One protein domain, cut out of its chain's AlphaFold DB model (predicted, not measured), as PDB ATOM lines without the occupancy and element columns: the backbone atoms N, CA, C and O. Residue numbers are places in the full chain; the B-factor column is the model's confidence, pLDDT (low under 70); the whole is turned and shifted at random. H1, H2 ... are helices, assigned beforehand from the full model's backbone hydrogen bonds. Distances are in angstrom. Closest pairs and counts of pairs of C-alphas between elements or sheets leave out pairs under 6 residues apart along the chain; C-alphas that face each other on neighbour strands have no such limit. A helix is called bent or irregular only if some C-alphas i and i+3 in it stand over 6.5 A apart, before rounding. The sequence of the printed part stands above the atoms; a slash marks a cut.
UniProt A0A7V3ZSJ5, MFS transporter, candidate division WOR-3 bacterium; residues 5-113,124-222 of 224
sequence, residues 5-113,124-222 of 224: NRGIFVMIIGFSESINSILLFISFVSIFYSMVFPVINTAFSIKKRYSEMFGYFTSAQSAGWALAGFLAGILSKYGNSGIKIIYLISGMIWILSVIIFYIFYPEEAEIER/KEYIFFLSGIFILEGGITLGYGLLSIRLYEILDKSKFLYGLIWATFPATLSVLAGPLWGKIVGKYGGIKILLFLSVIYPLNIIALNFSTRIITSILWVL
ATOM      1  N   ASN A   5     158.027 -12.792 255.912       60.22
ATOM      2  CA  ASN A   5     159.139 -13.097 255.003       60.22
ATOM      3  C   ASN A   5     158.736 -13.909 253.753       60.22
ATOM      4  O   ASN A   5     159.425 -13.862 252.741       60.22
ATOM      5  N   ARG A   6     157.604 -14.624 253.777       63.31
ATOM      6  CA  ARG A   6     157.179 -15.521 252.684       63.31
ATOM      7  C   ARG A   6     156.719 -14.788 251.433       63.31
ATOM      8  O   ARG A   6     157.135 -15.150 250.339       63.31
ATOM      9  N   GLY A   7     155.881 -13.759 251.599       70.56
ATOM     10  CA  GLY A   7     155.384 -12.967 250.471       70.56
ATOM     11  C   GLY A   7     156.533 -12.301 249.719       70.56
ATOM     12  O   GLY A   7     156.530 -12.273 248.495       70.56
ATOM     13  N   ILE A   8     157.568 -11.881 250.452       80.88
ATOM     14  CA  ILE A   8     158.789 -11.295 249.895       80.88
ATOM     15  C   ILE A   8     159.531 -12.311 249.014       80.88
ATOM     16  O   ILE A   8     159.842 -11.994 247.870       80.88
ATOM     17  N   PHE A   9     159.754 -13.546 249.482       84.25
ATOM     18  CA  PHE A   9     160.407 -14.572 248.655       84.25
ATOM     19  C   PHE A   9     159.608 -14.903 247.390       84.25
ATOM     20  O   PHE A   9     160.202 -15.035 246.323       84.25
ATOM     21  N   VAL A  10     158.274 -14.964 247.477       84.94
ATOM     22  CA  VAL A  10     157.405 -15.165 246.305       84.94
ATOM     23  C   VAL A  10     157.569 -14.029 245.293       84.94
ATOM     24  O   VAL A  10     157.714 -14.301 244.104       84.94
ATOM     25  N   MET A  11     157.616 -12.770 245.739       88.56
ATOM     26  CA  MET A  11     157.865 -11.639 244.837       88.56
ATOM     27  C   MET A  11     159.237 -11.746 244.171       88.56
ATOM     28  O   MET A  11     159.337 -11.584 242.957       88.56
ATOM     29  N   ILE A  12     160.285 -12.051 244.943       88.50
ATOM     30  CA  ILE A  12     161.668 -12.110 244.447       88.50
ATOM     31  C   ILE A  12     161.836 -13.187 243.364       88.50
ATOM     32  O   ILE A  12     162.598 -12.973 242.418       88.50
ATOM     33  N   ILE A  13     161.096 -14.303 243.430       88.00
ATOM     34  CA  ILE A  13     161.108 -15.325 242.368       88.00
ATOM     35  C   ILE A  13     160.753 -14.704 241.012       88.00
ATOM     36  O   ILE A  13     161.439 -14.967 240.029       88.00
ATOM     37  N   GLY A  14     159.740 -13.835 240.953       86.38
ATOM     38  CA  GLY A  14     159.317 -13.198 239.703       86.38
ATOM     39  C   GLY A  14     160.391 -12.321 239.055       86.38
ATOM     40  O   GLY A  14     160.418 -12.190 237.834       86.38
ATOM     41  N   PHE A  15     161.291 -11.748 239.855       88.69
ATOM     42  CA  PHE A  15     162.392 -10.902 239.384       88.69
ATOM     43  C   PHE A  15     163.715 -11.658 239.218       88.69
ATOM     44  O   PHE A  15     164.699 -11.071 238.777       88.69
ATOM     45  N   SER A  16     163.751 -12.945 239.558       90.06
ATOM     46  CA  SER A  16     164.954 -13.763 239.452       90.06
ATOM     47  C   SER A  16     165.143 -14.263 238.021       90.06
ATOM     48  O   SER A  16     164.255 -14.890 237.454       90.06
ATOM     49  N   GLU A  17     166.324 -14.028 237.451       87.19
ATOM     50  CA  GLU A  17     166.676 -14.510 236.104       87.19
ATOM     51  C   GLU A  17     167.495 -15.812 236.136       87.19
ATOM     52  O   GLU A  17     167.576 -16.533 235.145       87.19
ATOM     53  N   SER A  18     168.074 -16.151 237.293       92.94
ATOM     54  CA  SER A  18     168.857 -17.371 237.491       92.94
ATOM     55  C   SER A  18     167.991 -18.517 238.007       92.94
ATOM     56  O   SER A  18     167.327 -18.388 239.040       92.94
ATOM     57  N   ILE A  19     168.076 -19.673 237.341       91.31
ATOM     58  CA  ILE A  19     167.435 -20.924 237.773       91.31
ATOM     59  C   ILE A  19     167.835 -21.294 239.208       91.31
ATOM     60  O   ILE A  19     166.982 -21.683 240.002       91.31
ATOM     61  N   ASN A  20     169.103 -21.088 239.581       93.94
ATOM     62  CA  ASN A  20     169.601 -21.402 240.920       93.94
ATOM     63  C   ASN A  20     168.937 -20.515 241.978       93.94
ATOM     64  O   ASN A  20     168.535 -21.007 243.030       93.94
ATOM     65  N   SER A  21     168.765 -19.222 241.684       91.56
ATOM     66  CA  SER A  21     168.066 -18.293 242.576       91.56
ATOM     67  C   SER A  21     166.588 -18.658 242.713       91.56
ATOM     68  O   SER A  21     166.067 -18.683 243.824       91.56
ATOM     69  N   ILE A  22     165.923 -19.009 241.607       90.81
ATOM     70  CA  ILE A  22     164.528 -19.471 241.616       90.81
ATOM     71  C   ILE A  22     164.383 -20.710 242.509       90.81
ATOM     72  O   ILE A  22     163.531 -20.726 243.394       90.81
ATOM     73  N   LEU A  23     165.240 -21.720 242.331       92.25
ATOM     74  CA  LEU A  23     165.219 -22.947 243.133       92.25
ATOM     75  C   LEU A  23     165.482 -22.676 244.617       92.25
ATOM     76  O   LEU A  23     164.795 -23.231 245.479       92.25
ATOM     77  N   LEU A  24     166.431 -21.792 244.928       93.31
ATOM     78  CA  LEU A  24     166.727 -21.386 246.298       93.31
ATOM     79  C   LEU A  24     165.510 -20.719 246.957       93.31
ATOM     80  O   LEU A  24     165.111 -21.102 248.058       93.31
ATOM     81  N   PHE A  25     164.873 -19.759 246.283       91.56
ATOM     82  CA  PHE A  25     163.700 -19.073 246.826       91.56
ATOM     83  C   PHE A  25     162.476 -19.986 246.931       91.56
ATOM     84  O   PHE A  25     161.770 -19.921 247.936       91.56
ATOM     85  N   ILE A  26     162.251 -20.890 245.971       89.38
ATOM     86  CA  ILE A  26     161.206 -21.923 246.071       89.38
ATOM     87  C   ILE A  26     161.459 -22.836 247.277       89.38
ATOM     88  O   ILE A  26     160.517 -23.176 247.998       89.38
ATOM     89  N   SER A  27     162.717 -23.190 247.543       89.75
ATOM     90  CA  SER A  27     163.085 -23.997 248.713       89.75
ATOM     91  C   SER A  27     162.739 -23.271 250.013       89.75
ATOM     92  O   SER A  27     162.096 -23.852 250.888       89.75
ATOM     93  N   PHE A  28     163.058 -21.975 250.121       89.38
ATOM     94  CA  PHE A  28     162.653 -21.166 251.272       89.38
ATOM     95  C   PHE A  28     161.134 -21.095 251.419       89.38
ATOM     96  O   PHE A  28     160.615 -21.351 252.507       89.38
ATOM     97  N   VAL A  29     160.406 -20.802 250.338       87.81
ATOM     98  CA  VAL A  29     158.935 -20.778 250.348       87.81
ATOM     99  C   VAL A  29     158.375 -22.115 250.842       87.81
ATOM    100  O   VAL A  29     157.474 -22.107 251.676       87.81
ATOM    101  N   SER A  30     158.945 -23.243 250.412       86.44
ATOM    102  CA  SER A  30     158.514 -24.595 250.798       86.44
ATOM    103  C   SER A  30     158.762 -24.897 252.280       86.44
ATOM    104  O   SER A  30     157.851 -25.353 252.978       86.44
ATOM    105  N   ILE A  31     159.957 -24.574 252.796       86.12
ATOM    106  CA  ILE A  31     160.297 -24.710 254.224       86.12
ATOM    107  C   ILE A  31     159.292 -23.937 255.066       86.12
ATOM    108  O   ILE A  31     158.702 -24.475 256.002       86.12
ATOM    109  N   PHE A  32     159.046 -22.680 254.713       83.75
ATOM    110  CA  PHE A  32     158.075 -21.885 255.433       83.75
ATOM    111  C   PHE A  32     156.668 -22.478 255.279       83.75
ATOM    112  O   PHE A  32     155.977 -22.660 256.284       83.75
ATOM    113  N   TYR A  33     156.230 -22.822 254.067       82.19
ATOM    114  CA  TYR A  33     154.897 -23.374 253.803       82.19
ATOM    115  C   TYR A  33     154.558 -24.575 254.693       82.19
ATOM    116  O   TYR A  33     153.458 -24.606 255.245       82.19
ATOM    117  N   SER A  34     155.527 -25.457 254.964       83.50
ATOM    118  CA  SER A  34     155.359 -26.601 255.876       83.50
ATOM    119  C   SER A  34     154.856 -26.227 257.281       83.50
ATOM    120  O   SER A  34     154.136 -26.999 257.906       83.50
ATOM    121  N   MET A  35     155.152 -25.015 257.765       83.31
ATOM    122  CA  MET A  35     154.713 -24.548 259.086       83.31
ATOM    123  C   MET A  35     153.257 -24.060 259.108       83.31
ATOM    124  O   MET A  35     152.681 -23.928 260.181       83.31
ATOM    125  N   VAL A  36     152.658 -23.730 257.955       83.19
ATOM    126  CA  VAL A  36     151.304 -23.143 257.907       83.19
ATOM    127  C   VAL A  36     150.222 -24.192 258.111       83.19
ATOM    128  O   VAL A  36     149.273 -23.938 258.849       83.19
ATOM    129  N   PHE A  37     150.372 -25.369 257.504       81.81
ATOM    130  CA  PHE A  37     149.367 -26.426 257.604       81.81
ATOM    131  C   PHE A  37     149.071 -26.851 259.048       81.81
ATOM    132  O   PHE A  37     147.894 -26.873 259.404       81.81
ATOM    133  N   PRO A  38     150.073 -27.126 259.909       83.19
ATOM    134  CA  PRO A  38     149.812 -27.457 261.308       83.19
ATOM    135  C   PRO A  38     149.063 -26.347 262.054       83.19
ATOM    136  O   PRO A  38     148.108 -26.639 262.760       83.19
ATOM    137  N   VAL A  39     149.443 -25.078 261.850       84.12
ATOM    138  CA  VAL A  39     148.805 -23.923 262.509       84.12
ATOM    139  C   VAL A  39     147.330 -23.815 262.125       84.12
ATOM    140  O   VAL A  39     146.468 -23.693 262.991       84.12
ATOM    141  N   ILE A  40     147.023 -23.909 260.830       83.00
ATOM    142  CA  ILE A  40     145.638 -23.849 260.352       83.00
ATOM    143  C   ILE A  40     144.838 -25.064 260.845       83.00
ATOM    144  O   ILE A  40     143.704 -24.913 261.300       83.00
ATOM    145  N   ASN A  41     145.426 -26.261 260.805       82.81
ATOM    146  CA  ASN A  41     144.760 -27.480 261.261       82.81
ATOM    147  C   ASN A  41     144.395 -27.416 262.746       82.81
ATOM    148  O   ASN A  41     143.292 -27.827 263.105       82.81
ATOM    149  N   THR A  42     145.256 -26.846 263.594       82.75
ATOM    150  CA  THR A  42     144.939 -26.614 265.009       82.75
ATOM    151  C   THR A  42     143.680 -25.758 265.156       82.75
ATOM    152  O   THR A  42     142.755 -26.166 265.858       82.75
ATOM    153  N   ALA A  43     143.574 -24.647 264.418       84.12
ATOM    154  CA  ALA A  43     142.411 -23.758 264.474       84.12
ATOM    155  C   ALA A  43     141.085 -24.438 264.089       84.12
ATOM    156  O   ALA A  43     140.041 -24.160 264.683       84.12
ATOM    157  N   PHE A  44     141.108 -25.368 263.133       82.19
ATOM    158  CA  PHE A  44     139.906 -26.100 262.716       82.19
ATOM    159  C   PHE A  44     139.602 -27.344 263.564       82.19
ATOM    160  O   PHE A  44     138.445 -27.772 263.621       82.19
ATOM    161  N   SER A  45     140.599 -27.907 264.251       79.12
ATOM    162  CA  SER A  45     140.461 -29.140 265.043       79.12
ATOM    163  C   SER A  45     139.577 -29.002 266.289       79.12
ATOM    164  O   SER A  45     139.042 -29.992 266.780       79.12
ATOM    165  N   ILE A  46     139.356 -27.777 266.768       76.00
ATOM    166  CA  ILE A  46     138.622 -27.489 268.014       76.00
ATOM    167  C   ILE A  46     137.095 -27.584 267.817       76.00
ATOM    168  O   ILE A  46     136.318 -27.639 268.771       76.00
ATOM    169  N   LYS A  47     136.613 -27.627 266.569       72.94
ATOM    170  CA  LYS A  47     135.176 -27.658 266.262       72.94
ATOM    171  C   LYS A  47     134.633 -29.095 266.247       72.94
ATOM    172  O   LYS A  47     135.201 -29.983 265.621       72.94
ATOM    173  N   LYS A  48     133.426 -29.298 266.803       74.31
ATOM    174  CA  LYS A  48     132.703 -30.596 266.806       74.31
ATOM    175  C   LYS A  48     132.481 -31.213 265.410       74.31
ATOM    176  O   LYS A  48     132.248 -32.411 265.310       74.31
ATOM    177  N   ARG A  49     132.544 -30.414 264.336       80.56
ATOM    178  CA  ARG A  49     132.381 -30.842 262.931       80.56
ATOM    179  C   ARG A  49     133.684 -30.687 262.139       80.56
ATOM    180  O   ARG A  49     133.678 -30.123 261.047       80.56
ATOM    181  N   TYR A  50     134.800 -31.151 262.704       82.69
ATOM    182  CA  TYR A  50     136.138 -30.939 262.141       82.69
ATOM    183  C   TYR A  50     136.248 -31.371 260.666       82.69
ATOM    184  O   TYR A  50     136.784 -30.613 259.867       82.69
ATOM    185  N   SER A  51     135.686 -32.525 260.270       81.81
ATOM    186  CA  SER A  51     135.759 -33.021 258.883       81.81
ATOM    187  C   SER A  51     135.067 -32.089 257.887       81.81
ATOM    188  O   SER A  51     135.547 -31.892 256.775       81.81
ATOM    189  N   GLU A  52     133.950 -31.483 258.288       83.69
ATOM    190  CA  GLU A  52     133.229 -30.532 257.442       83.69
ATOM    191  C   GLU A  52     133.942 -29.182 257.381       83.69
ATOM    192  O   GLU A  52     134.076 -28.611 256.302       83.69
ATOM    193  N   MET A  53     134.457 -28.698 258.514       84.62
ATOM    194  CA  MET A  53     135.260 -27.473 258.565       84.62
ATOM    195  C   MET A  53     136.537 -27.601 257.726       84.62
ATOM    196  O   MET A  53     136.896 -26.676 257.000       84.62
ATOM    197  N   PHE A  54     137.179 -28.770 257.757       85.56
ATOM    198  CA  PHE A  54     138.312 -29.094 256.895       85.56
ATOM    199  C   PHE A  54     137.906 -29.147 255.410       85.56
ATOM    200  O   PHE A  54     138.647 -28.682 254.543       85.56
ATOM    201  N   GLY A  55     136.692 -29.620 255.105       86.69
ATOM    202  CA  GLY A  55     136.087 -29.516 253.773       86.69
ATOM    203  C   GLY A  55     135.952 -28.066 253.284       86.69
ATOM    204  O   GLY A  55     136.288 -27.759 252.144       86.69
ATOM    205  N   TYR A  56     135.533 -27.133 254.143       88.00
ATOM    206  CA  TYR A  56     135.496 -25.705 253.793       88.00
ATOM    207  C   TYR A  56     136.893 -25.104 253.608       88.00
ATOM    208  O   TYR A  56     137.109 -24.340 252.666       88.00
ATOM    209  N   PHE A  57     137.853 -25.469 254.460       88.69
ATOM    210  CA  PHE A  57     139.244 -25.037 254.321       88.69
ATOM    211  C   PHE A  57     139.850 -25.476 252.976       88.69
ATOM    212  O   PHE A  57     140.378 -24.648 252.232       88.69
ATOM    213  N   THR A  58     139.706 -26.754 252.622       88.56
ATOM    214  CA  THR A  58     140.176 -27.296 251.332       88.56
ATOM    215  C   THR A  58     139.454 -26.665 250.139       88.56
ATOM    216  O   THR A  58     140.074 -26.411 249.103       88.56
ATOM    217  N   SER A  59     138.175 -26.305 250.292       91.88
ATOM    218  CA  SER A  59     137.430 -25.542 249.278       91.88
ATOM    219  C   SER A  59     138.015 -24.145 249.076       91.88
ATOM    220  O   SER A  59     138.239 -23.729 247.943       91.88
ATOM    221  N   ALA A  60     138.325 -23.424 250.156       92.25
ATOM    222  CA  ALA A  60     138.947 -22.103 250.072       92.25
ATOM    223  C   ALA A  60     140.341 -22.168 249.422       92.25
ATOM    224  O   ALA A  60     140.670 -21.340 248.570       92.25
ATOM    225  N   GLN A  61     141.137 -23.189 249.759       91.56
ATOM    226  CA  GLN A  61     142.423 -23.449 249.108       91.56
ATOM    227  C   GLN A  61     142.250 -23.696 247.603       91.56
ATOM    228  O   GLN A  61     142.983 -23.124 246.794       91.56
ATOM    229  N   SER A  62     141.249 -24.495 247.229       94.38
ATOM    230  CA  SER A  62     140.926 -24.789 245.832       94.38
ATOM    231  C   SER A  62     140.477 -23.535 245.075       94.38
ATOM    232  O   SER A  62     140.888 -23.326 243.940       94.38
ATOM    233  N   ALA A  63     139.723 -22.632 245.707       95.56
ATOM    234  CA  ALA A  63     139.334 -21.364 245.088       95.56
ATOM    235  C   ALA A  63     140.560 -20.491 244.772       95.56
ATOM    236  O   ALA A  63     140.670 -19.939 243.674       95.56
ATOM    237  N   GLY A  64     141.514 -20.419 245.705       94.56
ATOM    238  CA  GLY A  64     142.792 -19.744 245.486       94.56
ATOM    239  C   GLY A  64     143.580 -20.360 244.328       94.56
ATOM    240  O   GLY A  64     144.085 -19.634 243.472       94.56
ATOM    241  N   TRP A  65     143.627 -21.692 244.254       93.50
ATOM    242  CA  TRP A  65     144.266 -22.422 243.157       93.50
ATOM    243  C   TRP A  65     143.591 -22.169 241.805       93.50
ATOM    244  O   TRP A  65     144.276 -21.944 240.807       93.50
ATOM    245  N   ALA A  66     142.257 -22.140 241.776       96.06
ATOM    246  CA  ALA A  66     141.490 -21.896 240.563       96.06
ATOM    247  C   ALA A  66     141.777 -20.504 239.988       96.06
ATOM    248  O   ALA A  66     142.086 -20.364 238.798       96.06
ATOM    249  N   LEU A  67     141.735 -19.489 240.860       95.81
ATOM    250  CA  LEU A  67     142.045 -18.106 240.519       95.81
ATOM    251  C   LEU A  67     143.501 -17.959 240.066       95.81
ATOM    252  O   LEU A  67     143.756 -17.331 239.039       95.81
ATOM    253  N   ALA A  68     144.448 -18.562 240.787       94.00
ATOM    254  CA  ALA A  68     145.864 -18.517 240.438       94.00
ATOM    255  C   ALA A  68     146.133 -19.149 239.066       94.00
ATOM    256  O   ALA A  68     146.798 -18.531 238.238       94.00
ATOM    257  N   GLY A  69     145.569 -20.329 238.788       94.44
ATOM    258  CA  GLY A  69     145.683 -20.997 237.488       94.44
ATOM    259  C   GLY A  69     145.115 -20.164 236.341       94.44
ATOM    260  O   GLY A  69     145.746 -20.032 235.290       94.44
ATOM    261  N   PHE A  70     143.965 -19.527 236.575       95.88
ATOM    262  CA  PHE A  70     143.291 -18.703 235.575       95.88
ATOM    263  C   PHE A  70     144.089 -17.434 235.267       95.88
ATOM    264  O   PHE A  70     144.397 -17.151 234.106       95.88
ATOM    265  N   LEU A  71     144.482 -16.697 236.313       95.38
ATOM    266  CA  LEU A  71     145.303 -15.495 236.189       95.38
ATOM    267  C   LEU A  71     146.653 -15.818 235.555       95.38
ATOM    268  O   LEU A  71     147.083 -15.095 234.660       95.38
ATOM    269  N   ALA A  72     147.295 -16.918 235.960       93.31
ATOM    270  CA  ALA A  72     148.559 -17.342 235.379       93.31
ATOM    271  C   ALA A  72     148.418 -17.663 233.888       93.31
ATOM    272  O   ALA A  72     149.217 -17.192 233.077       93.31
ATOM    273  N   GLY A  73     147.364 -18.389 233.510       93.62
ATOM    274  CA  GLY A  73     147.046 -18.686 232.117       93.62
ATOM    275  C   GLY A  73     146.850 -17.421 231.280       93.62
ATOM    276  O   GLY A  73     147.444 -17.304 230.206       93.62
ATOM    277  N   ILE A  74     146.065 -16.452 231.760       94.69
ATOM    278  CA  ILE A  74     145.820 -15.184 231.050       94.69
ATOM    279  C   ILE A  74     147.093 -14.353 230.953       94.69
ATOM    280  O   ILE A  74     147.487 -13.949 229.858       94.69
ATOM    281  N   LEU A  75     147.744 -14.101 232.088       95.38
ATOM    282  CA  LEU A  75     148.876 -13.189 232.157       95.38
ATOM    283  C   LEU A  75     150.108 -13.754 231.444       95.38
ATOM    284  O   LEU A  75     150.926 -12.986 230.946       95.38
ATOM    285  N   SER A  76     150.207 -15.077 231.281       91.44
ATOM    286  CA  SER A  76     151.277 -15.704 230.497       91.44
ATOM    287  C   SER A  76     151.356 -15.220 229.041       91.44
ATOM    288  O   SER A  76     152.431 -15.296 228.439       91.44
ATOM    289  N   LYS A  77     150.262 -14.675 228.485       91.94
ATOM    290  CA  LYS A  77     150.225 -14.074 227.139       91.94
ATOM    291  C   LYS A  77     151.107 -12.826 227.017       91.94
ATOM    292  O   LYS A  77     151.534 -12.500 225.918       91.94
ATOM    293  N   TYR A  78     151.427 -12.169 228.134       93.31
ATOM    294  CA  TYR A  78     152.302 -10.992 228.187       93.31
ATOM    295  C   TYR A  78     153.777 -11.350 228.453       93.31
ATOM    296  O   TYR A  78     154.563 -10.504 228.885       93.31
ATOM    297  N   GLY A  79     154.168 -12.613 228.242       89.12
ATOM    298  CA  GLY A  79     155.551 -13.071 228.379       89.12
ATOM    299  C   GLY A  79     156.112 -12.895 229.795       89.12
ATOM    300  O   GLY A  79     155.418 -13.111 230.790       89.12
ATOM    301  N   ASN A  80     157.385 -12.498 229.889       87.69
ATOM    302  CA  ASN A  80     158.091 -12.355 231.168       87.69
ATOM    303  C   ASN A  80     157.465 -11.289 232.081       87.69
ATOM    304  O   ASN A  80     157.447 -11.462 233.299       87.69
ATOM    305  N   SER A  81     156.916 -10.215 231.510       90.94
ATOM    306  CA  SER A  81     156.227  -9.171 232.278       90.94
ATOM    307  C   SER A  81     154.973  -9.715 232.961       90.94
ATOM    308  O   SER A  81     154.736  -9.426 234.131       90.94
ATOM    309  N   GLY A  82     154.213 -10.571 232.274       92.69
ATOM    310  CA  GLY A  82     153.061 -11.253 232.862       92.69
ATOM    311  C   GLY A  82     153.441 -12.159 234.034       92.69
ATOM    312  O   GLY A  82     152.794 -12.118 235.078       92.69
ATOM    313  N   ILE A  83     154.536 -12.914 233.899       88.19
ATOM    314  CA  ILE A  83     155.074 -13.770 234.971       88.19
ATOM    315  C   ILE A  83     155.467 -12.935 236.197       88.19
ATOM    316  O   ILE A  83     155.051 -13.255 237.312       88.19
ATOM    317  N   LYS A  84     156.189 -11.825 235.997       92.56
ATOM    318  CA  LYS A  84     156.550 -10.875 237.066       92.56
ATOM    319  C   LYS A  84     155.319 -10.365 237.817       92.56
ATOM    320  O   LYS A  84     155.302 -10.378 239.047       92.56
ATOM    321  N   ILE A  85     154.275  -9.974 237.086       94.00
ATOM    322  CA  ILE A  85     153.021  -9.476 237.667       94.00
ATOM    323  C   ILE A  85     152.328 -10.558 238.507       94.00
ATOM    324  O   ILE A  85     151.882 -10.260 239.613       94.00
ATOM    325  N   ILE A  86     152.277 -11.813 238.042       93.38
ATOM    326  CA  ILE A  86     151.679 -12.924 238.808       93.38
ATOM    327  C   ILE A  86     152.390 -13.105 240.154       93.38
ATOM    328  O   ILE A  86     151.727 -13.213 241.187       93.38
ATOM    329  N   TYR A  87     153.726 -13.121 240.163       92.44
ATOM    330  CA  TYR A  87     154.505 -13.264 241.397       92.44
ATOM    331  C   TYR A  87     154.332 -12.066 242.337       92.44
ATOM    332  O   TYR A  87     154.211 -12.257 243.548       92.44
ATOM    333  N   LEU A  88     154.248 -10.847 241.794       92.94
ATOM    334  CA  LEU A  88     153.972  -9.643 242.578       92.94
ATOM    335  C   LEU A  88     152.596  -9.718 243.255       92.94
ATOM    336  O   LEU A  88     152.506  -9.586 244.476       92.94
ATOM    337  N   ILE A  89     151.540 -10.000 242.482       93.69
ATOM    338  CA  ILE A  89     150.170 -10.163 242.992       93.69
ATOM    339  C   ILE A  89     150.131 -11.265 244.051       93.69
ATOM    340  O   ILE A  89     149.574 -11.067 245.129       93.69
ATOM    341  N   SER A  90     150.772 -12.406 243.784       92.00
ATOM    342  CA  SER A  90     150.829 -13.531 244.720       92.00
ATOM    343  C   SER A  90     151.476 -13.121 246.042       92.00
ATOM    344  O   SER A  90     150.914 -13.372 247.105       92.00
ATOM    345  N   GLY A  91     152.616 -12.430 245.998       90.81
ATOM    346  CA  GLY A  91     153.272 -11.925 247.200       90.81
ATOM    347  C   GLY A  91     152.408 -10.937 247.989       90.81
ATOM    348  O   GLY A  91     152.363 -11.015 249.216       90.81
ATOM    349  N   MET A  92     151.690 -10.039 247.305       92.12
ATOM    350  CA  MET A  92     150.791  -9.071 247.947       92.12
ATOM    351  C   MET A  92     149.611  -9.767 248.629       92.12
ATOM    352  O   MET A  92     149.305  -9.458 249.780       92.12
ATOM    353  N   ILE A  93     148.991 -10.740 247.956       92.44
ATOM    354  CA  ILE A  93     147.911 -11.557 248.525       92.44
ATOM    355  C   ILE A  93     148.412 -12.296 249.765       92.44
ATOM    356  O   ILE A  93     147.736 -12.286 250.786       92.44
ATOM    357  N   TRP A  94     149.614 -12.874 249.718       89.62
ATOM    358  CA  TRP A  94     150.215 -13.541 250.873       89.62
ATOM    359  C   TRP A  94     150.413 -12.602 252.066       89.62
ATOM    360  O   TRP A  94     150.077 -12.971 253.192       89.62
ATOM    361  N   ILE A  95     150.934 -11.392 251.842       89.31
ATOM    362  CA  ILE A  95     151.093 -10.384 252.902       89.31
ATOM    363  C   ILE A  95     149.727 -10.024 253.494       89.31
ATOM    364  O   ILE A  95     149.570 -10.023 254.716       89.31
ATOM    365  N   LEU A  96     148.725  -9.793 252.644       92.50
ATOM    366  CA  LEU A  96     147.361  -9.509 253.079       92.50
ATOM    367  C   LEU A  96     146.765 -10.670 253.888       92.50
ATOM    368  O   LEU A  96     146.176 -10.442 254.941       92.50
ATOM    369  N   SER A  97     146.963 -11.917 253.456       90.00
ATOM    370  CA  SER A  97     146.508 -13.101 254.194       90.00
ATOM    371  C   SER A  97     147.144 -13.194 255.579       90.00
ATOM    372  O   SER A  97     146.456 -13.537 256.532       90.00
ATOM    373  N   VAL A  98     148.429 -12.852 255.726       88.56
ATOM    374  CA  VAL A  98     149.091 -12.816 257.042       88.56
ATOM    375  C   VAL A  98     148.455 -11.767 257.954       88.56
ATOM    376  O   VAL A  98     148.272 -12.047 259.137       88.56
ATOM    377  N   ILE A  99     148.092 -10.597 257.424       91.38
ATOM    378  CA  ILE A  99     147.397  -9.548 258.186       91.38
ATOM    379  C   ILE A  99     146.014 -10.040 258.625       91.38
ATOM    380  O   ILE A  99     145.675  -9.932 259.799       91.38
ATOM    381  N   ILE A 100     145.245 -10.637 257.711       91.94
ATOM    382  CA  ILE A 100     143.923 -11.201 258.019       91.94
ATOM    383  C   ILE A 100     144.045 -12.287 259.089       91.94
ATOM    384  O   ILE A 100     143.333 -12.238 260.086       91.94
ATOM    385  N   PHE A 101     144.977 -13.232 258.940       88.94
ATOM    386  CA  PHE A 101     145.193 -14.255 259.959       88.94
ATOM    387  C   PHE A 101     145.609 -13.645 261.289       88.94
ATOM    388  O   PHE A 101     145.102 -14.065 262.310       88.94
ATOM    389  N   TYR A 102     146.481 -12.641 261.309       87.12
ATOM    390  CA  TYR A 102     146.874 -12.001 262.561       87.12
ATOM    391  C   TYR A 102     145.691 -11.359 263.305       87.12
ATOM    392  O   TYR A 102     145.655 -11.415 264.527       87.12
ATOM    393  N   ILE A 103     144.733 -10.775 262.580       91.44
ATOM    394  CA  ILE A 103     143.572 -10.090 263.170       91.44
ATOM    395  C   ILE A 103     142.464 -11.073 263.575       91.44
ATOM    396  O   ILE A 103     141.789 -10.850 264.572       91.44
ATOM    397  N   PHE A 104     142.258 -12.142 262.800       91.06
ATOM    398  CA  PHE A 104     141.091 -13.025 262.925       91.06
ATOM    399  C   PHE A 104     141.427 -14.463 263.354       91.06
ATOM    400  O   PHE A 104     140.571 -15.344 263.253       91.06
ATOM    401  N   TYR A 105     142.661 -14.745 263.784       88.25
ATOM    402  CA  TYR A 105     143.005 -16.071 264.302       88.25
ATOM    403  C   TYR A 105     142.227 -16.337 265.604       88.25
ATOM    404  O   TYR A 105     142.223 -15.474 266.479       88.25
ATOM    405  N   PRO A 106     141.562 -17.498 265.747       86.12
ATOM    406  CA  PRO A 106     140.765 -17.788 266.933       86.12
ATOM    407  C   PRO A 106     141.656 -17.936 268.168       86.12
ATOM    408  O   PRO A 106     142.574 -18.758 268.174       86.12
ATOM    409  N   GLU A 107     141.355 -17.167 269.216       85.56
ATOM    410  CA  GLU A 107     142.109 -17.171 270.476       85.56
ATOM    411  C   GLU A 107     142.126 -18.560 271.124       85.56
ATOM    412  O   GLU A 107     143.145 -18.983 271.659       85.56
ATOM    413  N   GLU A 108     141.043 -19.337 270.998       83.81
ATOM    414  CA  GLU A 108     140.973 -20.684 271.578       83.81
ATOM    415  C   GLU A 108     141.924 -21.679 270.894       83.81
ATOM    416  O   GLU A 108     142.174 -22.763 271.421       83.81
ATOM    417  N   ALA A 109     142.434 -21.333 269.709       82.88
ATOM    418  CA  ALA A 109     143.435 -22.108 268.988       82.88
ATOM    419  C   ALA A 109     144.872 -21.677 269.279       82.88
ATOM    420  O   ALA A 109     145.807 -22.276 268.732       82.88
ATOM    421  N   GLU A 110     145.073 -20.635 270.086       81.69
ATOM    422  CA  GLU A 110     146.398 -20.287 270.568       81.69
ATOM    423  C   GLU A 110     146.846 -21.287 271.637       81.69
ATOM    424  O   GLU A 110     146.142 -21.598 272.595       81.69
ATOM    425  N   ILE A 111     148.052 -21.822 271.453       71.50
ATOM    426  CA  ILE A 111     148.684 -22.690 272.440       71.50
ATOM    427  C   ILE A 111     149.447 -21.789 273.413       71.50
ATOM    428  O   ILE A 111     150.330 -21.033 272.997       71.50
ATOM    429  N   GLU A 112     149.122 -21.880 274.703       68.94
ATOM    430  CA  GLU A 112     149.848 -21.192 275.776       68.94
ATOM    431  C   GLU A 112     151.347 -21.517 275.700       68.94
ATOM    432  O   GLU A 112     151.744 -22.684 275.693       68.94
ATOM    433  N   ARG A 113     152.193 -20.478 275.672       61.34
ATOM    434  CA  ARG A 113     153.657 -20.605 275.524       61.34
ATOM    435  C   ARG A 113     154.332 -21.437 276.621       61.34
ATOM    436  O   ARG A 113     155.466 -21.862 276.426       61.34
ATOM    437  N   LYS A 124     154.524 -47.611 267.212       87.75
ATOM    438  CA  LYS A 124     155.042 -48.347 266.046       87.75
ATOM    439  C   LYS A 124     154.008 -48.469 264.918       87.75
ATOM    440  O   LYS A 124     154.363 -48.398 263.747       87.75
ATOM    441  N   GLU A 125     152.729 -48.589 265.257       87.25
ATOM    442  CA  GLU A 125     151.615 -48.667 264.307       87.25
ATOM    443  C   GLU A 125     151.490 -47.384 263.473       87.25
ATOM    444  O   GLU A 125     151.251 -47.446 262.267       87.25
ATOM    445  N   TYR A 126     151.729 -46.220 264.087       86.69
ATOM    446  CA  TYR A 126     151.737 -44.944 263.374       86.69
ATOM    447  C   TYR A 126     152.942 -44.812 262.449       86.69
ATOM    448  O   TYR A 126     152.820 -44.158 261.423       86.69
ATOM    449  N   ILE A 127     154.077 -45.449 262.755       89.94
ATOM    450  CA  ILE A 127     155.231 -45.452 261.845       89.94
ATOM    451  C   ILE A 127     154.849 -46.137 260.534       89.94
ATOM    452  O   ILE A 127     155.031 -45.549 259.475       89.94
ATOM    453  N   PHE A 128     154.250 -47.331 260.595       89.38
ATOM    454  CA  PHE A 128     153.803 -48.034 259.388       89.38
ATOM    455  C   PHE A 128     152.731 -47.256 258.626       89.38
ATOM    456  O   PHE A 128     152.783 -47.172 257.401       89.38
ATOM    457  N   PHE A 129     151.790 -46.644 259.345       88.75
ATOM    458  CA  PHE A 129     150.779 -45.786 258.737       88.75
ATOM    459  C   PHE A 129     151.408 -44.584 258.009       88.75
ATOM    460  O   PHE A 129     151.083 -44.326 256.852       88.75
ATOM    461  N   LEU A 130     152.363 -43.898 258.642       90.25
ATOM    462  CA  LEU A 130     153.098 -42.778 258.051       90.25
ATOM    463  C   LEU A 130     153.956 -43.213 256.859       90.25
ATOM    464  O   LEU A 130     154.011 -42.493 255.867       90.25
ATOM    465  N   SER A 131     154.588 -44.388 256.914       91.44
ATOM    466  CA  SER A 131     155.315 -44.951 255.770       91.44
ATOM    467  C   SER A 131     154.383 -45.221 254.587       91.44
ATOM    468  O   SER A 131     154.741 -44.915 253.454       91.44
ATOM    469  N   GLY A 132     153.176 -45.735 254.843       91.94
ATOM    470  CA  GLY A 132     152.149 -45.910 253.816       91.94
ATOM    471  C   GLY A 132     151.746 -44.583 253.168       91.94
ATOM    472  O   GLY A 132     151.744 -44.486 251.944       91.94
ATOM    473  N   ILE A 133     151.490 -43.548 253.977       91.31
ATOM    474  CA  ILE A 133     151.201 -42.190 253.484       91.31
ATOM    475  C   ILE A 133     152.368 -41.654 252.652       91.31
ATOM    476  O   ILE A 133     152.147 -41.144 251.562       91.31
ATOM    477  N   PHE A 134     153.605 -41.796 253.134       93.38
ATOM    478  CA  PHE A 134     154.795 -41.330 252.425       93.38
ATOM    479  C   PHE A 134     154.930 -41.970 251.039       93.38
ATOM    480  O   PHE A 134     155.162 -41.266 250.059       93.38
ATOM    481  N   ILE A 135     154.759 -43.292 250.943       94.38
ATOM    482  CA  ILE A 135     154.840 -44.014 249.667       94.38
ATOM    483  C   ILE A 135     153.702 -43.587 248.735       94.38
ATOM    484  O   ILE A 135     153.949 -43.328 247.556       94.38
ATOM    485  N   LEU A 136     152.475 -43.490 249.255       92.44
ATOM    486  CA  LEU A 136     151.303 -43.083 248.483       92.44
ATOM    487  C   LEU A 136     151.466 -41.666 247.918       92.44
ATOM    488  O   LEU A 136     151.410 -41.481 246.704       92.44
ATOM    489  N   GLU A 137     151.726 -40.682 248.778       92.06
ATOM    490  CA  GLU A 137     151.900 -39.278 248.390       92.06
ATOM    491  C   GLU A 137     153.121 -39.078 247.493       92.06
ATOM    492  O   GLU A 137     153.066 -38.313 246.530       92.06
ATOM    493  N   GLY A 138     154.217 -39.798 247.752       94.25
ATOM    494  CA  GLY A 138     155.396 -39.791 246.892       94.25
ATOM    495  C   GLY A 138     155.076 -40.293 245.483       94.25
ATOM    496  O   GLY A 138     155.439 -39.647 244.500       94.25
ATOM    497  N   GLY A 139     154.341 -41.403 245.373       94.25
ATOM    498  CA  GLY A 139     153.891 -41.955 244.096       94.25
ATOM    499  C   GLY A 139     152.945 -41.019 243.341       94.25
ATOM    500  O   GLY A 139     153.147 -40.780 242.151       94.25
ATOM    501  N   ILE A 140     151.959 -40.441 244.036       92.88
ATOM    502  CA  ILE A 140     151.026 -39.454 243.472       92.88
ATOM    503  C   ILE A 140     151.797 -38.223 242.982       92.88
ATOM    504  O   ILE A 140     151.672 -37.843 241.820       92.88
ATOM    505  N   THR A 141     152.648 -37.637 243.824       92.75
ATOM    506  CA  THR A 141     153.401 -36.414 243.504       92.75
ATOM    507  C   THR A 141     154.311 -36.614 242.296       92.75
ATOM    508  O   THR A 141     154.316 -35.786 241.383       92.75
ATOM    509  N   LEU A 142     155.056 -37.722 242.244       94.50
ATOM    510  CA  LEU A 142     155.917 -38.038 241.103       94.50
ATOM    511  C   LEU A 142     155.099 -38.316 239.838       94.50
ATOM    512  O   LEU A 142     155.415 -37.783 238.774       94.50
ATOM    513  N   GLY A 143     154.031 -39.109 239.956       94.94
ATOM    514  CA  GLY A 143     153.155 -39.465 238.844       94.94
ATOM    515  C   GLY A 143     152.499 -38.243 238.206       94.94
ATOM    516  O   GLY A 143     152.680 -38.000 237.012       94.94
ATOM    517  N   TYR A 144     151.797 -37.426 238.992       94.00
ATOM    518  CA  TYR A 144     151.179 -36.192 238.497       94.00
ATOM    519  C   TYR A 144     152.213 -35.150 238.073       94.00
ATOM    520  O   TYR A 144     151.964 -34.420 237.115       94.00
ATOM    521  N   GLY A 145     153.388 -35.104 238.707       94.00
ATOM    522  CA  GLY A 145     154.503 -34.265 238.271       94.00
ATOM    523  C   GLY A 145     154.917 -34.570 236.828       94.00
ATOM    524  O   GLY A 145     154.914 -33.674 235.984       94.00
ATOM    525  N   LEU A 146     155.176 -35.838 236.504       94.56
ATOM    526  CA  LEU A 146     155.512 -36.264 235.139       94.56
ATOM    527  C   LEU A 146     154.344 -36.083 234.164       94.56
ATOM    528  O   LEU A 146     154.524 -35.566 233.059       94.56
ATOM    529  N   LEU A 147     153.131 -36.465 234.569       95.38
ATOM    530  CA  LEU A 147     151.945 -36.319 233.726       95.38
ATOM    531  C   LEU A 147     151.610 -34.848 233.442       95.38
ATOM    532  O   LEU A 147     151.045 -34.560 232.390       95.38
ATOM    533  N   SER A 148     151.988 -33.913 234.318       94.81
ATOM    534  CA  SER A 148     151.784 -32.477 234.093       94.81
ATOM    535  C   SER A 148     152.637 -31.946 232.938       94.81
ATOM    536  O   SER A 148     152.147 -31.185 232.104       94.81
ATOM    537  N   ILE A 149     153.877 -32.430 232.799       94.75
ATOM    538  CA  ILE A 149     154.748 -32.105 231.661       94.75
ATOM    539  C   ILE A 149     154.101 -32.605 230.368       94.75
ATOM    540  O   ILE A 149     153.946 -31.848 229.410       94.75
ATOM    541  N   ARG A 150     153.635 -33.857 230.362       94.69
ATOM    542  CA  ARG A 150     152.932 -34.429 229.210       94.69
ATOM    543  C   ARG A 150     151.630 -33.692 228.892       94.69
ATOM    544  O   ARG A 150     151.318 -33.493 227.722       94.69
ATOM    545  N   LEU A 151     150.862 -33.286 229.902       95.94
ATOM    546  CA  LEU A 151     149.646 -32.497 229.710       95.94
ATOM    547  C   LEU A 151     149.970 -31.192 228.975       95.94
ATOM    548  O   LEU A 151     149.258 -30.827 228.043       95.94
ATOM    549  N   TYR A 152     151.057 -30.512 229.348       95.75
ATOM    550  CA  TYR A 152     151.503 -29.307 228.654       95.75
ATOM    551  C   TYR A 152     151.808 -29.575 227.174       95.75
ATOM    552  O   TYR A 152     151.400 -28.791 226.318       95.75
ATOM    553  N   GLU A 153     152.456 -30.695 226.852       95.31
ATOM    554  CA  GLU A 153     152.722 -31.097 225.463       95.31
ATOM    555  C   GLU A 153     151.440 -31.420 224.685       95.31
ATOM    556  O   GLU A 153     151.257 -30.927 223.576       95.31
ATOM    557  N   ILE A 154     150.526 -32.185 225.285       95.00
ATOM    558  CA  ILE A 154     149.227 -32.565 224.709       95.00
ATOM    559  C   ILE A 154     148.336 -31.346 224.427       95.00
ATOM    560  O   ILE A 154     147.504 -31.368 223.518       95.00
ATOM    561  N   LEU A 155     148.490 -30.282 225.213       95.50
ATOM    562  CA  LEU A 155     147.793 -29.011 225.037       95.50
ATOM    563  C   LEU A 155     148.546 -28.054 224.097       95.50
ATOM    564  O   LEU A 155     148.370 -26.838 224.188       95.50
ATOM    565  N   ASP A 156     149.382 -28.589 223.206       95.44
ATOM    566  CA  ASP A 156     150.184 -27.853 222.223       95.44
ATOM    567  C   ASP A 156     151.064 -26.766 222.859       95.44
ATOM    568  O   ASP A 156     151.291 -25.702 222.280       95.44
ATOM    569  N   LYS A 157     151.535 -26.999 224.092       94.69
ATOM    570  CA  LYS A 157     152.333 -26.041 224.876       94.69
ATOM    571  C   LYS A 157     151.611 -24.702 225.099       94.69
ATOM    572  O   LYS A 157     152.234 -23.670 225.357       94.69
ATOM    573  N   SER A 158     150.280 -24.699 225.028       94.50
ATOM    574  CA  SER A 158     149.467 -23.522 225.315       94.50
ATOM    575  C   SER A 158     149.416 -23.274 226.819       94.50
ATOM    576  O   SER A 158     148.696 -23.948 227.552       94.50
ATOM    577  N   LYS A 159     150.148 -22.258 227.292       93.44
ATOM    578  CA  LYS A 159     150.160 -21.846 228.710       93.44
ATOM    579  C   LYS A 159     148.770 -21.478 229.236       93.44
ATOM    580  O   LYS A 159     148.470 -21.731 230.398       93.44
ATOM    581  N   PHE A 160     147.913 -20.915 228.380       94.31
ATOM    582  CA  PHE A 160     146.535 -20.583 228.738       94.31
ATOM    583  C   PHE A 160     145.686 -21.839 228.959       94.31
ATOM    584  O   PHE A 160     145.085 -21.980 230.022       94.31
ATOM    585  N   LEU A 161     145.674 -22.773 227.996       94.94
ATOM    586  CA  LEU A 161     144.936 -24.035 228.149       94.94
ATOM    587  C   LEU A 161     145.494 -24.864 229.303       94.94
ATOM    588  O   LEU A 161     144.726 -25.458 230.051       94.94
ATOM    589  N   TYR A 162     146.813 -24.857 229.479       95.44
ATOM    590  CA  TYR A 162     147.458 -25.505 230.607       95.44
ATOM    591  C   TYR A 162     146.980 -24.918 231.936       95.44
ATOM    592  O   TYR A 162     146.515 -25.672 232.776       95.44
ATOM    593  N   GLY A 163     146.980 -23.591 232.105       94.56
ATOM    594  CA  GLY A 163     146.442 -22.951 233.313       94.56
ATOM    595  C   GLY A 163     144.988 -23.342 233.607       94.56
ATOM    596  O   GLY A 163     144.645 -23.605 234.760       94.56
ATOM    597  N   LEU A 164     144.157 -23.471 232.568       95.00
ATOM    598  CA  LEU A 164     142.763 -23.892 232.715       95.00
ATOM    599  C   LEU A 164     142.611 -25.359 233.129       95.00
ATOM    600  O   LEU A 164     141.938 -25.649 234.116       95.00
ATOM    601  N   ILE A 165     143.209 -26.278 232.368       95.56
ATOM    602  CA  ILE A 165     143.024 -27.722 232.554       95.56
ATOM    603  C   ILE A 165     143.816 -28.228 233.756       95.56
ATOM    604  O   ILE A 165     143.297 -29.034 234.518       95.56
ATOM    605  N   TRP A 166     145.044 -27.748 233.953       94.00
ATOM    606  CA  TRP A 166     145.905 -28.197 235.044       94.00
ATOM    607  C   TRP A 166     145.447 -27.671 236.407       94.00
ATOM    608  O   TRP A 166     145.532 -28.399 237.392       94.00
ATOM    609  N   ALA A 167     144.959 -26.424 236.462       93.75
ATOM    610  CA  ALA A 167     144.633 -25.748 237.717       93.75
ATOM    611  C   ALA A 167     143.182 -25.275 237.814       93.75
ATOM    612  O   ALA A 167     142.488 -25.662 238.752       93.75
ATOM    613  N   THR A 168     142.695 -24.443 236.890       95.69
ATOM    614  CA  THR A 168     141.412 -23.744 237.078       95.69
ATOM    615  C   THR A 168     140.219 -24.679 237.208       95.69
ATOM    616  O   THR A 168     139.471 -24.573 238.179       95.69
ATOM    617  N   PHE A 169     140.008 -25.580 236.251       95.44
ATOM    618  CA  PHE A 169     138.837 -26.456 236.255       95.44
ATOM    619  C   PHE A 169     138.859 -27.503 237.371       95.44
ATOM    620  O   PHE A 169     137.858 -27.556 238.093       95.44
ATOM    621  N   PRO A 170     139.951 -28.270 237.590       93.81
ATOM    622  CA  PRO A 170     139.995 -29.216 238.702       93.81
ATOM    623  C   PRO A 170     139.749 -28.503 240.033       93.81
ATOM    624  O   PRO A 170     138.905 -28.921 240.822       93.81
ATOM    625  N   ALA A 171     140.406 -27.361 240.255       94.38
ATOM    626  CA  ALA A 171     140.266 -26.636 241.506       94.38
ATOM    627  C   ALA A 171     138.864 -26.025 241.676       94.38
ATOM    628  O   ALA A 171     138.319 -26.063 242.772       94.38
ATOM    629  N   THR A 172     138.223 -25.542 240.607       95.19
ATOM    630  CA  THR A 172     136.827 -25.063 240.670       95.19
ATOM    631  C   THR A 172     135.868 -26.187 241.056       95.19
ATOM    632  O   THR A 172     134.991 -25.986 241.894       95.19
ATOM    633  N   LEU A 173     136.046 -27.388 240.501       93.38
ATOM    634  CA  LEU A 173     135.251 -28.545 240.911       93.38
ATOM    635  C   LEU A 173     135.535 -28.938 242.363       93.38
ATOM    636  O   LEU A 173     134.594 -29.222 243.101       93.38
ATOM    637  N   SER A 174     136.789 -28.864 242.811       91.19
ATOM    638  CA  SER A 174     137.155 -29.104 244.209       91.19
ATOM    639  C   SER A 174     136.560 -28.080 245.180       91.19
ATOM    640  O   SER A 174     136.222 -28.456 246.299       91.19
ATOM    641  N   VAL A 175     136.335 -26.821 244.774       93.12
ATOM    642  CA  VAL A 175     135.581 -25.839 245.586       93.12
ATOM    643  C   VAL A 175     134.164 -26.336 245.866       93.12
ATOM    644  O   VAL A 175     133.667 -26.215 246.983       93.12
ATOM    645  N   LEU A 176     133.506 -26.894 244.848       90.06
ATOM    646  CA  LEU A 176     132.135 -27.389 244.960       90.06
ATOM    647  C   LEU A 176     132.079 -28.729 245.701       90.06
ATOM    648  O   LEU A 176     131.162 -28.979 246.485       90.06
ATOM    649  N   ALA A 177     133.068 -29.590 245.464       90.00
ATOM    650  CA  ALA A 177     133.122 -30.933 246.016       90.00
ATOM    651  C   ALA A 177     133.663 -30.977 247.454       90.00
ATOM    652  O   ALA A 177     133.281 -31.864 248.209       90.00
ATOM    653  N   GLY A 178     134.497 -30.025 247.880       86.50
ATOM    654  CA  GLY A 178     135.157 -30.030 249.191       86.50
ATOM    655  C   GLY A 178     134.212 -30.201 250.391       86.50
ATOM    656  O   GLY A 178     134.436 -31.103 251.208       86.50
ATOM    657  N   PRO A 179     133.098 -29.448 250.506       86.62
ATOM    658  CA  PRO A 179     132.160 -29.623 251.615       86.62
ATOM    659  C   PRO A 179     131.412 -30.960 251.529       86.62
ATOM    660  O   PRO A 179     131.048 -31.541 252.554       86.62
ATOM    661  N   LEU A 180     131.193 -31.474 250.312       89.38
ATOM    662  CA  LEU A 180     130.592 -32.789 250.087       89.38
ATOM    663  C   LEU A 180     131.543 -33.900 250.542       89.38
ATOM    664  O   LEU A 180     131.116 -34.792 251.275       89.38
ATOM    665  N   TRP A 181     132.830 -33.809 250.201       87.12
ATOM    666  CA  TRP A 181     133.847 -34.759 250.640       87.12
ATOM    667  C   TRP A 181     134.000 -34.774 252.158       87.12
ATOM    668  O   TRP A 181     134.034 -35.853 252.746       87.12
ATOM    669  N   GLY A 182     133.966 -33.610 252.816       86.12
ATOM    670  CA  GLY A 182     133.956 -33.528 254.281       86.12
ATOM    671  C   GLY A 182     132.793 -34.305 254.914       86.12
ATOM    672  O   GLY A 182     132.993 -35.064 255.867       86.12
ATOM    673  N   LYS A 183     131.585 -34.195 254.343       88.75
ATOM    674  CA  LYS A 183     130.404 -34.965 254.780       88.75
ATOM    675  C   LYS A 183     130.535 -36.460 254.487       88.75
ATOM    676  O   LYS A 183     130.168 -37.277 255.328       88.75
ATOM    677  N   ILE A 184     131.055 -36.830 253.317       89.88
ATOM    678  CA  ILE A 184     131.271 -38.228 252.915       89.88
ATOM    679  C   ILE A 184     132.275 -38.896 253.857       89.88
ATOM    680  O   ILE A 184     131.988 -39.966 254.389       89.88
ATOM    681  N   VAL A 185     133.406 -38.248 254.134       90.31
ATOM    682  CA  VAL A 185     134.417 -38.739 255.080       90.31
ATOM    683  C   VAL A 185     133.829 -38.877 256.483       90.31
ATOM    684  O   VAL A 185     134.023 -39.912 257.119       90.31
ATOM    685  N   GLY A 186     133.051 -37.889 256.939       86.94
ATOM    686  CA  GLY A 186     132.351 -37.961 258.224       86.94
ATOM    687  C   GLY A 186     131.354 -39.124 258.310       86.94
ATOM    688  O   GLY A 186     131.235 -39.749 259.360       86.94
ATOM    689  N   LYS A 187     130.672 -39.455 257.206       91.88
ATOM    690  CA  LYS A 187     129.665 -40.529 257.145       91.88
ATOM    691  C   LYS A 187     130.268 -41.930 257.013       91.88
ATOM    692  O   LYS A 187     129.791 -42.859 257.657       91.88
ATOM    693  N   TYR A 188     131.265 -42.106 256.149       92.44
ATOM    694  CA  TYR A 188     131.798 -43.428 255.787       92.44
ATOM    695  C   TYR A 188     133.109 -43.780 256.504       92.44
ATOM    696  O   TYR A 188     133.521 -44.941 256.485       92.44
ATOM    697  N   GLY A 189     133.727 -42.812 257.183       91.12
ATOM    698  CA  GLY A 189     134.967 -42.974 257.933       91.12
ATOM    699  C   GLY A 189     136.216 -42.768 257.074       91.12
ATOM    700  O   GLY A 189     136.322 -43.280 255.958       91.12
ATOM    701  N   GLY A 190     137.200 -42.054 257.628       88.94
ATOM    702  CA  GLY A 190     138.409 -41.642 256.906       88.94
ATOM    703  C   GLY A 190     139.235 -42.795 256.337       88.94
ATOM    704  O   GLY A 190     139.687 -42.704 255.203       88.94
ATOM    705  N   ILE A 191     139.373 -43.911 257.063       89.62
ATOM    706  CA  ILE A 191     140.193 -45.043 256.599       89.62
ATOM    707  C   ILE A 191     139.615 -45.729 255.354       89.62
ATOM    708  O   ILE A 191     140.364 -46.101 254.456       89.62
ATOM    709  N   LYS A 192     138.284 -45.866 255.264       92.88
ATOM    710  CA  LYS A 192     137.632 -46.494 254.104       92.88
ATOM    711  C   LYS A 192     137.785 -45.625 252.862       92.88
ATOM    712  O   LYS A 192     138.095 -46.142 251.793       92.88
ATOM    713  N   ILE A 193     137.609 -44.313 253.025       92.25
ATOM    714  CA  ILE A 193     137.811 -43.345 251.946       92.25
ATOM    715  C   ILE A 193     139.282 -43.307 251.520       92.25
ATOM    716  O   ILE A 193     139.556 -43.357 250.326       92.25
ATOM    717  N   LEU A 194     140.227 -43.317 252.467       90.94
ATOM    718  CA  LEU A 194     141.658 -43.369 252.163       90.94
ATOM    719  C   LEU A 194     142.015 -44.607 251.332       90.94
ATOM    720  O   LEU A 194     142.684 -44.473 250.313       90.94
ATOM    721  N   LEU A 195     141.552 -45.798 251.726       91.75
ATOM    722  CA  LEU A 195     141.803 -47.033 250.974       91.75
ATOM    723  C   LEU A 195     141.206 -46.978 249.564       91.75
ATOM    724  O   LEU A 195     141.863 -47.364 248.604       91.75
ATOM    725  N   PHE A 196     139.982 -46.466 249.434       93.44
ATOM    726  CA  PHE A 196     139.327 -46.287 248.142       93.44
ATOM    727  C   PHE A 196     140.125 -45.352 247.220       93.44
ATOM    728  O   PHE A 196     140.447 -45.724 246.093       93.44
ATOM    729  N   LEU A 197     140.523 -44.178 247.718       91.75
ATOM    730  CA  LEU A 197     141.327 -43.219 246.958       91.75
ATOM    731  C   LEU A 197     142.725 -43.762 246.633       91.75
ATOM    732  O   LEU A 197     143.217 -43.559 245.527       91.75
ATOM    733  N   SER A 198     143.324 -44.539 247.541       91.19
ATOM    734  CA  SER A 198     144.623 -45.193 247.321       91.19
ATOM    735  C   SER A 198     144.609 -46.162 246.134       91.19
ATOM    736  O   SER A 198     145.654 -46.406 245.539       91.19
ATOM    737  N   VAL A 199     143.444 -46.708 245.773       92.94
ATOM    738  CA  VAL A 199     143.267 -47.540 244.573       92.94
ATOM    739  C   VAL A 199     142.969 -46.681 243.345       92.94
ATOM    740  O   VAL A 199     143.473 -46.956 242.256       92.94
ATOM    741  N   ILE A 200     142.175 -45.622 243.504       93.88
ATOM    742  CA  ILE A 200     141.765 -44.764 242.388       93.88
ATOM    743  C   ILE A 200     142.926 -43.958 241.815       93.88
ATOM    744  O   ILE A 200     143.032 -43.877 240.592       93.88
ATOM    745  N   TYR A 201     143.802 -43.387 242.643       92.75
ATOM    746  CA  TYR A 201     144.911 -42.565 242.148       92.75
ATOM    747  C   TYR A 201     145.839 -43.331 241.186       92.75
ATOM    748  O   TYR A 201     146.057 -42.841 240.077       92.75
ATOM    749  N   PRO A 202     146.333 -44.544 241.511       92.31
ATOM    750  CA  PRO A 202     147.108 -45.341 240.561       92.31
ATOM    751  C   PRO A 202     146.348 -45.659 239.270       92.31
ATOM    752  O   PRO A 202     146.913 -45.546 238.183       92.31
ATOM    753  N   LEU A 203     145.061 -46.016 239.363       94.19
ATOM    754  CA  LEU A 203     144.234 -46.285 238.183       94.19
ATOM    755  C   LEU A 203     144.075 -45.038 237.307       94.19
ATOM    756  O   LEU A 203     144.154 -45.137 236.084       94.19
ATOM    757  N   ASN A 204     143.899 -43.865 237.918       94.88
ATOM    758  CA  ASN A 204     143.825 -42.598 237.203       94.88
ATOM    759  C   ASN A 204     145.157 -42.254 236.526       94.88
ATOM    760  O   ASN A 204     145.149 -41.894 235.355       94.88
ATOM    761  N   ILE A 205     146.293 -42.445 237.205       94.31
ATOM    762  CA  ILE A 205     147.631 -42.249 236.625       94.31
ATOM    763  C   ILE A 205     147.831 -43.157 235.404       94.31
ATOM    764  O   ILE A 205     148.263 -42.685 234.351       94.31
ATOM    765  N   ILE A 206     147.474 -44.442 235.509       93.94
ATOM    766  CA  ILE A 206     147.544 -45.390 234.387       93.94
ATOM    767  C   ILE A 206     146.643 -44.919 233.241       93.94
ATOM    768  O   ILE A 206     147.100 -44.824 232.101       93.94
ATOM    769  N   ALA A 207     145.388 -44.572 233.532       94.81
ATOM    770  CA  ALA A 207     144.446 -44.095 232.527       94.81
ATOM    771  C   ALA A 207     144.967 -42.836 231.819       94.81
ATOM    772  O   ALA A 207     145.013 -42.804 230.589       94.81
ATOM    773  N   LEU A 208     145.435 -41.832 232.565       94.50
ATOM    774  CA  LEU A 208     146.032 -40.606 232.027       94.50
ATOM    775  C   LEU A 208     147.243 -40.905 231.137       94.50
ATOM    776  O   LEU A 208     147.396 -40.280 230.084       94.50
ATOM    777  N   ASN A 209     148.066 -41.887 231.511       93.44
ATOM    778  CA  ASN A 209     149.243 -42.275 230.746       93.44
ATOM    779  C   ASN A 209     148.915 -42.951 229.400       93.44
ATOM    780  O   ASN A 209     149.694 -42.864 228.456       93.44
ATOM    781  N   PHE A 210     147.770 -43.602 229.246       93.56
ATOM    782  CA  PHE A 210     147.405 -44.228 227.964       93.56
ATOM    783  C   PHE A 210     146.316 -43.466 227.202       93.56
ATOM    784  O   PHE A 210     145.901 -43.879 226.123       93.56
ATOM    785  N   SER A 211     145.884 -42.324 227.731       94.31
ATOM    786  CA  SER A 211     144.807 -41.525 227.155       94.31
ATOM    787  C   SER A 211     145.254 -40.615 226.011       94.31
ATOM    788  O   SER A 211     146.395 -40.140 225.948       94.31
ATOM    789  N   THR A 212     144.301 -40.344 225.117       92.69
ATOM    790  CA  THR A 212     144.394 -39.320 224.070       92.69
ATOM    791  C   THR A 212     144.137 -37.929 224.646       92.69
ATOM    792  O   THR A 212     143.618 -37.788 225.751       92.69
ATOM    793  N   ARG A 213     144.425 -36.878 223.867       91.56
ATOM    794  CA  ARG A 213     144.303 -35.471 224.290       91.56
ATOM    795  C   ARG A 213     143.010 -35.126 225.030       91.56
ATOM    796  O   ARG A 213     143.053 -34.527 226.105       91.56
ATOM    797  N   ILE A 214     141.868 -35.486 224.447       92.25
ATOM    798  CA  ILE A 214     140.551 -35.142 224.998       92.25
ATOM    799  C   ILE A 214     140.311 -35.913 226.296       92.25
ATOM    800  O   ILE A 214     139.929 -35.319 227.301       92.25
ATOM    801  N   ILE A 215     140.604 -37.217 226.296       93.75
ATOM    802  CA  ILE A 215     140.395 -38.082 227.460       93.75
ATOM    803  C   ILE A 215     141.301 -37.643 228.615       93.75
ATOM    804  O   ILE A 215     140.813 -37.480 229.729       93.75
ATOM    805  N   THR A 216     142.581 -37.354 228.355       93.44
ATOM    806  CA  THR A 216     143.508 -36.815 229.358       93.44
ATOM    807  C   THR A 216     142.968 -35.523 229.965       93.44
ATOM    808  O   THR A 216     142.968 -35.387 231.182       93.44
ATOM    809  N   SER A 217     142.454 -34.601 229.144       92.31
ATOM    810  CA  SER A 217     141.914 -33.325 229.634       92.31
ATOM    811  C   SER A 217     140.682 -33.518 230.524       92.31
ATOM    812  O   SER A 217     140.557 -32.844 231.538       92.31
ATOM    813  N   ILE A 218     139.792 -34.452 230.177       92.81
ATOM    814  CA  ILE A 218     138.602 -34.769 230.982       92.81
ATOM    815  C   ILE A 218     139.008 -35.432 232.300       92.81
ATOM    816  O   ILE A 218     138.570 -35.002 233.365       92.81
ATOM    817  N   LEU A 219     139.861 -36.458 232.235       93.12
ATOM    818  CA  LEU A 219     140.310 -37.208 233.408       93.12
ATOM    819  C   LEU A 219     141.113 -36.344 234.385       93.12
ATOM    820  O   LEU A 219     141.042 -36.592 235.583       93.12
ATOM    821  N   TRP A 220     141.843 -35.338 233.891       92.88
ATOM    822  CA  TRP A 220     142.595 -34.399 234.728       92.88
ATOM    823  C   TRP A 220     141.693 -33.505 235.580       92.88
ATOM    824  O   TRP A 220     142.052 -33.108 236.683       92.88
ATOM    825  N   VAL A 221     140.517 -33.167 235.052       90.56
ATOM    826  CA  VAL A 221     139.571 -32.252 235.698       90.56
ATOM    827  C   VAL A 221     138.771 -32.943 236.802       90.56
ATOM    828  O   VAL A 221     138.189 -32.265 237.643       90.56
ATOM    829  N   LEU A 222     138.757 -34.277 236.848       85.38
ATOM    830  CA  LEU A 222     138.015 -35.014 237.867       85.38
ATOM    831  C   LEU A 222     138.553 -34.713 239.280       85.38
ATOM    832  O   LEU A 222     139.749 -34.879 239.519       85.38
TER     833      LEU A 222
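Overview. This is residues 5 to 113 and 124 to 222 of the 224 residues of the protein "MFS transporter" of candidate division WOR-3 bacterium (UniProt A0A7V3ZSJ5). Two groups of helices meet side by side along a middle pair, H3a and the two arms of H5, which run opposite ways. On one side of this pair the longest helix, H3, folds back on itself into H3b, and H1 packs on both H3b and H2. On the other side H4 and H6 run side by side, with the short H7 packing on H6 and both arms of H5, while residues 124 to 131 of H4 stick out. The printed part has 208 residues with seven named helices, H1 to H7 in chain order, and no named strand; its class is all helix. It is compact, with a radius of gyration of the C-alphas of 18.8 A and spans of 48 by 44 by 33 A.

Along the chain. H3, residues 50 to 104, was assigned as one helix by its hydrogen bonds but is bent: C-alphas 77 and 80 are 9.0 A apart. Its arms are H3a, residues 50 to 77, 41.3 A long from C-alpha 50 at (136.138, -30.939, 262.141), and H3b, residues 80 to 104, 36.0 A. H5, residues 159 to 188, likewise assigned as one helix, is bent, with C-alphas 166 and 169 7.4 A apart; its arms are H5a, residues 159 to 166, and H5b, residues 169 to 188, 26.8 A. H5b is irregular, with C-alphas 176 and 179 7.0 A apart. H1 is residues 5 to 15, H2 residues 19 to 45, 39.2 A, H4 residues 124 to 154, 44.6 A, H6 residues 190 to 210, 30.4 A, and H7 residues 213 to 221, ending at C-alpha 221 (139.571, -32.252, 235.698).

Arrangement. H3a touches H5b at a shallow tilt of 11 degrees, opposite ways; their closest C-alphas, Ser 59 and Val 175, are 4.1 A apart. H3a touches H3b with residues 71 to 76 alone, closest at Leu 75 and Gly 82, 4.7 A. H1 touches H3b, closest C-alphas Gly 7 and Gly 91, 4.0 A. H2 forms hairpins with H1, closest at Ile 13 and Ile 22, 5.4 A, and with H3a, closest at Phe 44 and Tyr 50, 6.2 A. H4 touches H6 the same way at 29 degrees, a shallow tilt, closest at Gly 143 and Ile 205, 6.6 A. H7 touches H5b, closest at Pro 170 and Val 221, 4.3 A. H2 and H3b are apart. Every O i to N i+4 pair is within hydrogen-bond range in H3b and H5a, but 5 of 7 in H1, 18 of 23 in H2, 23 of 24 in H3a, 26 of 27 in H4, 14 of 16 in H5b, 16 of 17 in H6 and 4 of 5 in H7.

Size, cuts and confidence. The C-alphas farthest apart, Arg 113 and Thr 212, are 55.5 A apart. Residues 114 to 123 are not printed, and C-alphas 113 and 124 are 29.3 A apart across the cut. The links printed whole are tight. Residues 5 to 6 and 112 to 113 have pLDDT under 70.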